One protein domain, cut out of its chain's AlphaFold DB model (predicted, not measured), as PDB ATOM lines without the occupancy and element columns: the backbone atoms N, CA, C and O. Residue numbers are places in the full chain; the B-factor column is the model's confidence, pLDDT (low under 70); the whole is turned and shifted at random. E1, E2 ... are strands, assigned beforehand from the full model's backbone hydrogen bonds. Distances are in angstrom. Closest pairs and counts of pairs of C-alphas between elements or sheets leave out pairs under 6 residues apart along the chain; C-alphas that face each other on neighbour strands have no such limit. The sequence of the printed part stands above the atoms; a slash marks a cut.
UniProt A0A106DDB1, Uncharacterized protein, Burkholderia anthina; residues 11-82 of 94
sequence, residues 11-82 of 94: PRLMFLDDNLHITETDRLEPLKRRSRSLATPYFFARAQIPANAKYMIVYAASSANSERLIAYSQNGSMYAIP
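What this domain is: This is residues 11 to 82 of the 94 residues of an uncharacterized protein of Burkholderia anthina (UniProt A0A106DDB1). What shape? There is little regular structure: a sheet, E2 E1 E3, with hairpin E4 and E5 toward one end and loop residues 28 to 54 toward the other. Which parts? The 72 printed residues have five strands, E1 to E5, no named helix: all strand, antiparallel. It is loose, radius of gyration of the C-alphas 15.1 A, spanning 48 by 28 by 21 A.

How they stand to each other: Which is inner? E1, residues 11 to 16, is inner: N 13 and O 26 of E2, residues 22 to 27, its hairpin partner, are 2.8 A apart, as are N 12 and O 59 of E3, residues 55 to 61. What remains? Hairpin E4, residues 69 to 72, and E5, residues 78 to 81, has N 71 and O 79 2.8 A apart.

Where its parts are: Where does E1 begin? C-alpha 11 is at (-5.613, -53.505, 261.214). Where does E5 end? C-alpha 81 is at (-10.979, -44.427, 254.037).

The domain as a whole: Which link is long? E2 to E3 is. Where is pLDDT under 70? It is in residues 61 to 69, among others.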
ATOM      1  N   PRO A  11      -6.451 -54.040 262.273       79.50
ATOM      2  CA  PRO A  11      -5.613 -53.505 261.214       79.50
ATOM      3  C   PRO A  11      -6.127 -53.900 259.833       79.50
ATOM      4  O   PRO A  11      -6.497 -55.048 259.572       79.50
ATOM      5  N   ARG A  12      -6.095 -52.929 258.932       84.56
ATOM      6  CA  ARG A  12      -6.488 -53.047 257.534       84.56
ATOM      7  C   ARG A  12      -5.412 -52.478 256.638       84.56
ATOM      8  O   ARG A  12      -4.637 -51.613 257.051       84.56
ATOM      9  N   LEU A  13      -5.416 -52.964 255.409       86.62
ATOM     10  CA  LEU A  13      -4.540 -52.524 254.345       86.62
ATOM     11  C   LEU A  13      -5.360 -51.986 253.186       86.62
ATOM     12  O   LEU A  13      -6.417 -52.519 252.846       86.62
ATOM     13  N   MET A  14      -4.832 -50.944 252.571       87.88
ATOM     14  CA  MET A  14      -5.261 -50.455 251.274       87.88
ATOM     15  C   MET A  14      -4.017 -50.264 250.418       87.88
ATOM     16  O   MET A  14      -3.065 -49.607 250.839       87.88
ATOM     17  N   PHE A  15      -4.027 -50.853 249.234       89.44
ATOM     18  CA  PHE A  15      -2.956 -50.750 248.258       89.44
ATOM     19  C   PHE A  15      -3.364 -49.779 247.159       89.44
ATOM     20  O   PHE A  15      -4.516 -49.799 246.718       89.44
ATOM     21  N   LEU A  16      -2.429 -48.926 246.741       89.00
ATOM     22  CA  LEU A  16      -2.644 -47.951 245.674       89.00
ATOM     23  C   LEU A  16      -1.634 -48.137 244.540       89.00
ATOM     24  O   LEU A  16      -0.492 -48.516 244.807       89.00
ATOM     25  N   ASP A  17      -2.032 -47.836 243.306       91.94
ATOM     26  CA  ASP A  17      -1.142 -47.776 242.137       91.94
ATOM     27  C   ASP A  17      -0.355 -46.447 242.055       91.94
ATOM     28  O   ASP A  17      -0.434 -45.601 242.950       91.94
ATOM     29  N   ASP A  18       0.411 -46.255 240.973       92.75
ATOM     30  CA  ASP A  18       1.186 -45.024 240.711       92.75
ATOM     31  C   ASP A  18       0.307 -43.761 240.607       92.75
ATOM     32  O   ASP A  18       0.797 -42.650 240.795       92.75
ATOM     33  N   ASN A  19      -0.990 -43.918 240.327       91.88
ATOM     34  CA  ASN A  19      -1.953 -42.828 240.183       91.88
ATOM     35  C   ASN A  19      -2.814 -42.636 241.443       91.88
ATOM     36  O   ASN A  19      -3.788 -41.886 241.410       91.88
ATOM     37  N   LEU A  20      -2.459 -43.292 242.554       83.56
ATOM     38  CA  LEU A  20      -3.187 -43.273 243.827       83.56
ATOM     39  C   LEU A  20      -4.591 -43.901 243.765       83.56
ATOM     40  O   LEU A  20      -5.406 -43.677 244.663       83.56
ATOM     41  N   HIS A  21      -4.887 -44.716 242.752       85.50
ATOM     42  CA  HIS A  21      -6.126 -45.484 242.716       85.50
ATOM     43  C   HIS A  21      -6.019 -46.719 243.598       85.50
ATOM     44  O   HIS A  21      -4.987 -47.387 243.624       85.50
ATOM     45  N   ILE A  22      -7.113 -47.058 244.283       86.88
ATOM     46  CA  ILE A  22      -7.190 -48.273 245.099       86.88
ATOM     47  C   ILE A  22      -7.134 -49.492 244.181       86.88
ATOM     48  O   ILE A  22      -8.043 -49.709 243.383       86.88
ATOM     49  N   THR A  23      -6.089 -50.300 244.333       88.06
ATOM     50  CA  THR A  23      -5.944 -51.571 243.618       88.06
ATOM     51  C   THR A  23      -6.566 -52.715 244.404       88.06
ATOM     52  O   THR A  23      -7.270 -53.541 243.832       88.06
ATOM     53  N   GLU A  24      -6.355 -52.742 245.723       87.50
ATOM     54  CA  GLU A  24      -6.862 -53.793 246.603       87.50
ATOM     55  C   GLU A  24      -7.003 -53.301 248.053       87.50
ATOM     56  O   GLU A  24      -6.313 -52.379 248.494       87.50
ATOM     57  N   THR A  25      -7.888 -53.940 248.821       86.81
ATOM     58  CA  THR A  25      -7.973 -53.770 250.277       86.81
ATOM     59  C   THR A  25      -7.933 -55.124 250.966       86.81
ATOM     60  O   THR A  25      -8.633 -56.035 250.530       86.81
ATOM     61  N   ASP A  26      -7.220 -55.220 252.083       85.00
ATOM     62  CA  ASP A  26      -7.066 -56.468 252.837       85.00
ATOM     63  C   ASP A  26      -7.244 -56.251 254.354       85.00
ATOM     64  O   ASP A  26      -7.165 -55.130 254.874       85.00
ATOM     65  N   ARG A  27      -7.523 -57.330 255.086       85.44
ATOM     66  CA  ARG A  27      -7.610 -57.369 256.550       85.44
ATOM     67  C   ARG A  27      -6.417 -58.139 257.095       85.44
ATOM     68  O   ARG A  27      -6.181 -59.280 256.725       85.44
ATOM     69  N   LEU A  28      -5.721 -57.564 258.070       77.81
ATOM     70  CA  LEU A  28      -4.614 -58.241 258.747       77.81
ATOM     71  C   LEU A  28      -5.130 -59.098 259.914       77.81
ATOM     72  O   LEU A  28      -4.748 -58.902 261.067       77.81
ATOM     73  N   GLU A  29      -6.015 -60.050 259.614       75.19
ATOM     74  CA  GLU A  29      -6.613 -60.970 260.586       75.19
ATOM     75  C   GLU A  29      -6.455 -62.440 260.137       75.19
ATOM     76  O   GLU A  29      -6.654 -62.747 258.964       75.19
ATOM     77  N   PRO A  30      -6.133 -63.378 261.051       76.38
ATOM     78  CA  PRO A  30      -5.843 -63.160 262.464       76.38
ATOM     79  C   PRO A  30      -4.413 -62.645 262.703       76.38
ATOM     80  O   PRO A  30      -3.442 -63.125 262.113       76.38
ATOM     81  N   LEU A  31      -4.273 -61.713 263.648       80.94
ATOM     82  CA  LEU A  31      -2.974 -61.281 264.161       80.94
ATOM     83  C   LEU A  31      -2.310 -62.408 264.963       80.94
ATOM     84  O   LEU A  31      -2.887 -62.947 265.908       80.94
ATOM     85  N   LYS A  32      -1.061 -62.742 264.635       82.69
ATOM     86  CA  LYS A  32      -0.263 -63.728 265.373       82.69
ATOM     87  C   LYS A  32       0.561 -63.032 266.444       82.69
ATOM     88  O   LYS A  32       1.306 -62.097 266.162       82.69
ATOM     89  N   ARG A  33       0.476 -63.505 267.686       79.81
ATOM     90  CA  ARG A  33       1.319 -63.014 268.781       79.81
ATOM     91  C   ARG A  33       2.751 -63.526 268.610       79.81
ATOM     92  O   ARG A  33       2.957 -64.723 268.429       79.81
ATOM     93  N   ARG A  34       3.742 -62.637 268.694       76.00
ATOM     94  CA  ARG A  34       5.175 -62.991 268.686       76.00
ATOM     95  C   ARG A  34       5.817 -62.907 270.066       76.00
ATOM     96  O   ARG A  34       6.789 -63.614 270.309       76.00
ATOM     97  N   SER A  35       5.325 -62.045 270.960       72.94
ATOM     98  CA  SER A  35       5.934 -61.905 272.287       72.94
ATOM     99  C   SER A  35       5.439 -62.978 273.259       72.94
ATOM    100  O   SER A  35       4.256 -63.318 273.294       72.94
ATOM    101  N   ARG A  36       6.354 -63.482 274.096       64.50
ATOM    102  CA  ARG A  36       6.018 -64.350 275.239       64.50
ATOM    103  C   ARG A  36       5.507 -63.549 276.448       64.50
ATOM    104  O   ARG A  36       4.783 -64.092 277.272       64.50
ATOM    105  N   SER A  37       5.841 -62.255 276.528       66.50
ATOM    106  CA  SER A  37       5.414 -61.346 277.603       66.50
ATOM    107  C   SER A  37       3.947 -60.946 277.458       66.50
ATOM    108  O   SER A  37       3.519 -60.553 276.372       66.50
ATOM    109  N   LEU A  38       3.175 -61.056 278.544       62.19
ATOM    110  CA  LEU A  38       1.794 -60.563 278.632       62.19
ATOM    111  C   LEU A  38       1.720 -59.048 278.872       62.19
ATOM    112  O   LEU A  38       0.711 -58.447 278.527       62.19
ATOM    113  N   ALA A  39       2.775 -58.437 279.419       64.31
ATOM    114  CA  ALA A  39       2.808 -57.005 279.722       64.31
ATOM    115  C   ALA A  39       3.007 -56.136 278.467       64.31
ATOM    116  O   ALA A  39       2.513 -55.017 278.400       64.31
ATOM    117  N   THR A  40       3.706 -56.664 277.459       63.69
ATOM    118  CA  THR A  40       3.961 -55.992 276.175       63.69
ATOM    119  C   THR A  40       3.682 -56.963 275.025       63.69
ATOM    120  O   THR A  40       4.594 -57.547 274.421       63.69
ATOM    121  N   PRO A  41       2.398 -57.246 274.751       66.19
ATOM    122  CA  PRO A  41       2.036 -58.165 273.692       66.19
ATOM    123  C   PRO A  41       2.391 -57.545 272.330       66.19
ATOM    124  O   PRO A  41       1.914 -56.472 271.978       66.19
ATOM    125  N   TYR A  42       3.249 -58.219 271.561       73.00
ATOM    126  CA  TYR A  42       3.589 -57.831 270.192       73.00
ATOM    127  C   TYR A  42       2.921 -58.795 269.221       73.00
ATOM    128  O   TYR A  42       3.052 -60.016 269.369       73.00
ATOM    129  N   PHE A  43       2.247 -58.247 268.215       79.69
ATOM    130  CA  PHE A  43       1.518 -59.000 267.203       79.69
ATOM    131  C   PHE A  43       2.040 -58.685 265.802       79.69
ATOM    132  O   PHE A  43       2.545 -57.597 265.548       79.69
ATOM    133  N   PHE A  44       1.904 -59.641 264.889       82.06
ATOM    134  CA  PHE A  44       2.235 -59.472 263.482       82.06
ATOM    135  C   PHE A  44       1.239 -60.221 262.598       82.06
ATOM    136  O   PHE A  44       0.658 -61.230 262.999       82.06
ATOM    137  N   ALA A  45       1.093 -59.758 261.365       84.00
ATOM    138  CA  ALA A  45       0.412 -60.469 260.295       84.00
ATOM    139  C   ALA A  45       1.197 -60.284 258.994       84.00
ATOM    140  O   ALA A  45       2.177 -59.539 258.941       84.00
ATOM    141  N   ARG A  46       0.809 -61.034 257.968       86.00
ATOM    142  CA  ARG A  46       1.383 -60.956 256.627       86.00
ATOM    143  C   ARG A  46       0.235 -60.762 255.652       86.00
ATOM    144  O   ARG A  46      -0.796 -61.397 255.834       86.00
ATOM    145  N   ALA A  47       0.461 -59.943 254.641       86.62
ATOM    146  CA  ALA A  47      -0.421 -59.792 253.496       86.62
ATOM    147  C   ALA A  47       0.397 -59.987 252.222       86.62
ATOM    148  O   ALA A  47       1.615 -59.774 252.224       86.62
ATOM    149  N   GLN A  48      -0.264 -60.417 251.154       90.62
ATOM    150  CA  GLN A  48       0.339 -60.382 249.829       90.62
ATOM    151  C   GLN A  48       0.248 -58.954 249.296       90.62
ATOM    152  O   GLN A  48      -0.781 -58.301 249.435       90.62
ATOM    153  N   ILE A  49       1.349 -58.460 248.732       89.44
ATOM    154  CA  ILE A  49       1.370 -57.149 248.087       89.44
ATOM    155  C   ILE A  49       0.973 -57.366 246.621       89.44
ATOM    156  O   ILE A  49       1.645 -58.153 245.944       89.44
ATOM    157  N   PRO A  50      -0.080 -56.700 246.118       92.19
ATOM    158  CA  PRO A  50      -0.470 -56.798 244.716       92.19
ATOM    159  C   PRO A  50       0.663 -56.339 243.793       92.19
ATOM    160  O   PRO A  50       1.365 -55.375 244.093       92.19
ATOM    161  N   ALA A  51       0.833 -56.994 242.642       93.50
ATOM    162  CA  ALA A  51       1.952 -56.716 241.732       93.50
ATOM    163  C   ALA A  51       1.967 -55.273 241.186       93.50
ATOM    164  O   ALA A  51       3.026 -54.738 240.865       93.50
ATOM    165  N   ASN A  52       0.796 -54.642 241.085       92.38
ATOM    166  CA  ASN A  52       0.617 -53.264 240.630       92.38
ATOM    167  C   ASN A  52       0.564 -52.237 241.778       92.38
ATOM    168  O   ASN A  52       0.349 -51.056 241.513       92.38
ATOM    169  N   ALA A  53       0.741 -52.656 243.034       91.31
ATOM    170  CA  ALA A  53       0.750 -51.746 244.170       91.31
ATOM    171  C   ALA A  53       2.082 -50.990 244.275       91.31
ATOM    172  O   ALA A  53       3.170 -51.557 244.154       91.31
ATOM    173  N   LYS A  54       1.981 -49.694 244.547       92.19
ATOM    174  CA  LYS A  54       3.091 -48.745 244.700       92.19
ATOM    175  C   LYS A  54       3.108 -48.120 246.077       92.19
ATOM    176  O   LYS A  54       4.175 -47.906 246.646       92.19
ATOM    177  N   TYR A  55       1.922 -47.917 246.639       87.25
ATOM    178  CA  TYR A  55       1.743 -47.429 247.995       87.25
ATOM    179  C   TYR A  55       0.911 -48.417 248.808       87.25
ATOM    180  O   TYR A  55       0.049 -49.121 248.280       87.25
ATOM    181  N   MET A  56       1.169 -48.450 250.113       88.50
ATOM    182  CA  MET A  56       0.415 -49.241 251.078       88.50
ATOM    183  C   MET A  56       0.027 -48.346 252.250       88.50
ATOM    184  O   MET A  56       0.882 -47.737 252.891       88.50
ATOM    185  N   ILE A  57      -1.266 -48.303 252.549       85.50
ATOM    186  CA  ILE A  57      -1.831 -47.601 253.694       85.50
ATOM    187  C   ILE A  57      -2.224 -48.644 254.731       85.50
ATOM    188  O   ILE A  57      -3.053 -49.514 254.465       85.50
ATOM    189  N   VAL A  58      -1.647 -48.531 255.926       82.31
ATOM    190  CA  VAL A  58      -2.052 -49.308 257.100       82.31
ATOM    191  C   VAL A  58      -2.945 -48.430 257.960       82.31
ATOM    192  O   VAL A  58      -2.545 -47.336 258.352       82.31
ATOM    193  N   TYR A  59      -4.147 -48.902 258.271       77.12
ATOM    194  CA  TYR A  59      -5.087 -48.145 259.090       77.12
ATOM    195  C   TYR A  59      -5.895 -49.055 260.011       77.12
ATOM    196  O   TYR A  59      -5.915 -50.277 259.861       77.12
ATOM    197  N   ALA A  60      -6.540 -48.447 261.001       74.44
ATOM    198  CA  ALA A  60      -7.324 -49.146 262.005       74.44
ATOM    199  C   ALA A  60      -8.809 -48.877 261.810       74.44
ATOM    200  O   ALA A  60      -9.216 -47.727 261.639       74.44
ATOM    201  N   ALA A  61      -9.610 -49.931 261.917       69.69
ATOM    202  CA  ALA A  61     -11.054 -49.827 262.045       69.69
ATOM    203  C   ALA A  61     -11.490 -50.350 263.414       69.69
ATOM    204  O   ALA A  61     -10.920 -51.320 263.916       69.69
ATOM    205  N   SER A  62     -12.539 -49.764 263.991       66.12
ATOM    206  CA  SER A  62     -13.181 -50.329 265.186       66.12
ATOM    207  C   SER A  62     -13.941 -51.624 264.858       66.12
ATOM    208  O   SER A  62     -14.020 -52.536 265.682       66.12
ATOM    209  N   SER A  63     -14.474 -51.754 263.636       64.69
ATOM    210  CA  SER A  63     -15.244 -52.921 263.197       64.69
ATOM    211  C   SER A  63     -15.187 -53.156 261.675       64.69
ATOM    212  O   SER A  63     -14.471 -52.479 260.938       64.69
ATOM    213  N   ALA A  64     -15.910 -54.174 261.193       63.38
ATOM    214  CA  ALA A  64     -16.129 -54.402 259.759       63.38
ATOM    215  C   ALA A  64     -17.285 -53.618 259.151       63.38
ATOM    216  O   ALA A  64     -17.411 -53.622 257.932       63.38
ATOM    217  N   ASN A  65     -18.051 -52.930 259.994       65.38
ATOM    218  CA  ASN A  65     -19.215 -52.146 259.615       65.38
ATOM    219  C   ASN A  65     -19.026 -50.661 259.963       65.38
ATOM    220  O   ASN A  65     -20.002 -49.923 259.989       65.38
ATOM    221  N   SER A  66     -17.805 -50.235 260.307       65.56
ATOM    222  CA  SER A  66     -17.548 -48.842 260.670       65.56
ATOM    223  C   SER A  66     -17.785 -47.939 259.461       65.56
ATOM    224  O   SER A  66     -17.486 -48.326 258.325       65.56
ATOM    225  N   GLU A  67     -18.301 -46.736 259.700       63.06
ATOM    226  CA  GLU A  67     -18.582 -45.786 258.630       63.06
ATOM    227  C   GLU A  67     -17.306 -45.403 257.859       63.06
ATOM    228  O   GLU A  67     -16.167 -45.533 258.324       63.06
ATOM    229  N   ARG A  68     -17.485 -44.975 256.610       68.31
ATOM    230  CA  ARG A  68     -16.388 -44.504 255.763       68.31
ATOM    231  C   ARG A  68     -16.048 -43.070 256.158       68.31
ATOM    232  O   ARG A  68     -16.921 -42.211 256.140       68.31
ATOM    233  N   LEU A  69     -14.773 -42.792 256.415       69.06
ATOM    234  CA  LEU A  69     -14.311 -41.412 256.538       69.06
ATOM    235  C   LEU A  69     -14.080 -40.854 255.142       69.06
ATOM    236  O   LEU A  69     -13.351 -41.444 254.345       69.06
ATOM    237  N   ILE A  70     -14.715 -39.723 254.862       70.12
ATOM    238  CA  ILE A  70     -14.539 -38.971 253.626       70.12
ATOM    239  C   ILE A  70     -13.780 -37.697 253.981       70.12
ATOM    240  O   ILE A  70     -14.255 -36.881 254.767       70.12
ATOM    241  N   ALA A  71     -12.591 -37.548 253.413       67.12
ATOM    242  CA  ALA A  71     -11.779 -36.351 253.508       67.12
ATOM    243  C   ALA A  71     -11.804 -35.612 252.171       67.12
ATOM    244  O   ALA A  71     -11.825 -36.225 251.104       67.12
ATOM    245  N   TYR A  72     -11.761 -34.290 252.245       66.00
ATOM    246  CA  TYR A  72     -11.649 -33.422 251.084       66.00
ATOM    247  C   TYR A  72     -10.332 -32.664 251.189       66.00
ATOM    248  O   TYR A  72     -10.018 -32.106 252.243       66.00
ATOM    249  N   SER A  73      -9.545 -32.643 250.119       65.75
ATOM    250  CA  SER A  73      -8.418 -31.717 250.024       65.75
ATOM    251  C   SER A  73      -8.915 -30.296 249.769       65.75
ATOM    252  O   SER A  73     -10.037 -30.075 249.312       65.75
ATOM    253  N   GLN A  74      -8.052 -29.307 250.011       66.12
ATOM    254  CA  GLN A  74      -8.377 -27.897 249.759       66.12
ATOM    255  C   GLN A  74      -8.751 -27.604 248.296       66.12
ATOM    256  O   GLN A  74      -9.500 -26.670 248.035       66.12
ATOM    257  N   ASN A  75      -8.258 -28.403 247.347       78.88
ATOM    258  CA  ASN A  75      -8.577 -28.298 245.921       78.88
ATOM    259  C   ASN A  75      -9.778 -29.169 245.486       78.88
ATOM    260  O   ASN A  75     -10.019 -29.308 244.291       78.88
ATOM    261  N   GLY A  76     -10.530 -29.750 246.428       72.56
ATOM    262  CA  GLY A  76     -11.801 -30.434 246.160       72.56
ATOM    263  C   GLY A  76     -11.701 -31.918 245.802       72.56
ATOM    264  O   GLY A  76     -12.727 -32.542 245.538       72.56
ATOM    265  N   SER A  77     -10.506 -32.516 245.811       73.00
ATOM    266  CA  SER A  77     -10.368 -33.964 245.630       73.00
ATOM    267  C   SER A  77     -10.932 -34.707 246.844       73.00
ATOM    268  O   SER A  77     -10.665 -34.344 247.992       73.00
ATOM    269  N   MET A  78     -11.714 -35.754 246.584       72.56
ATOM    270  CA  MET A  78     -12.350 -36.575 247.611       72.56
ATOM    271  C   MET A  78     -11.526 -37.840 247.863       72.56
ATOM    272  O   MET A  78     -11.216 -38.578 246.932       72.56
ATOM    273  N   TYR A  79     -11.234 -38.121 249.129       69.81
ATOM    274  CA  TYR A  79     -10.515 -39.312 249.576       69.81
ATOM    275  C   TYR A  79     -11.364 -40.072 250.583       69.81
ATOM    276  O   TYR A  79     -11.866 -39.498 251.547       69.81
ATOM    277  N   ALA A  80     -11.520 -41.374 250.375       66.88
ATOM    278  CA  ALA A  80     -12.352 -42.213 251.221       66.88
ATOM    279  C   ALA A  80     -11.519 -43.298 251.908       66.88
ATOM    280  O   ALA A  80     -10.952 -44.159 251.239       66.88
ATOM    281  N   ILE A  81     -11.522 -43.319 253.242       67.56
ATOM    282  CA  ILE A  81     -10.979 -44.427 254.037       67.56
ATOM    283  C   ILE A  81     -12.158 -45.321 254.459       67.56
ATOM    284  O   ILE A  81     -12.989 -44.904 255.270       67.56
ATOM    285  N   PRO A  82     -12.290 -46.539 253.905       62.16
ATOM    286  CA  PRO A  82     -13.380 -47.441 254.243       62.16
ATOM    287  C   PRO A  82     -13.161 -48.039 255.635       62.16
ATOM    288  O   PRO A  82     -12.102 -48.607 255.892       62.16
TER     289      PRO A  82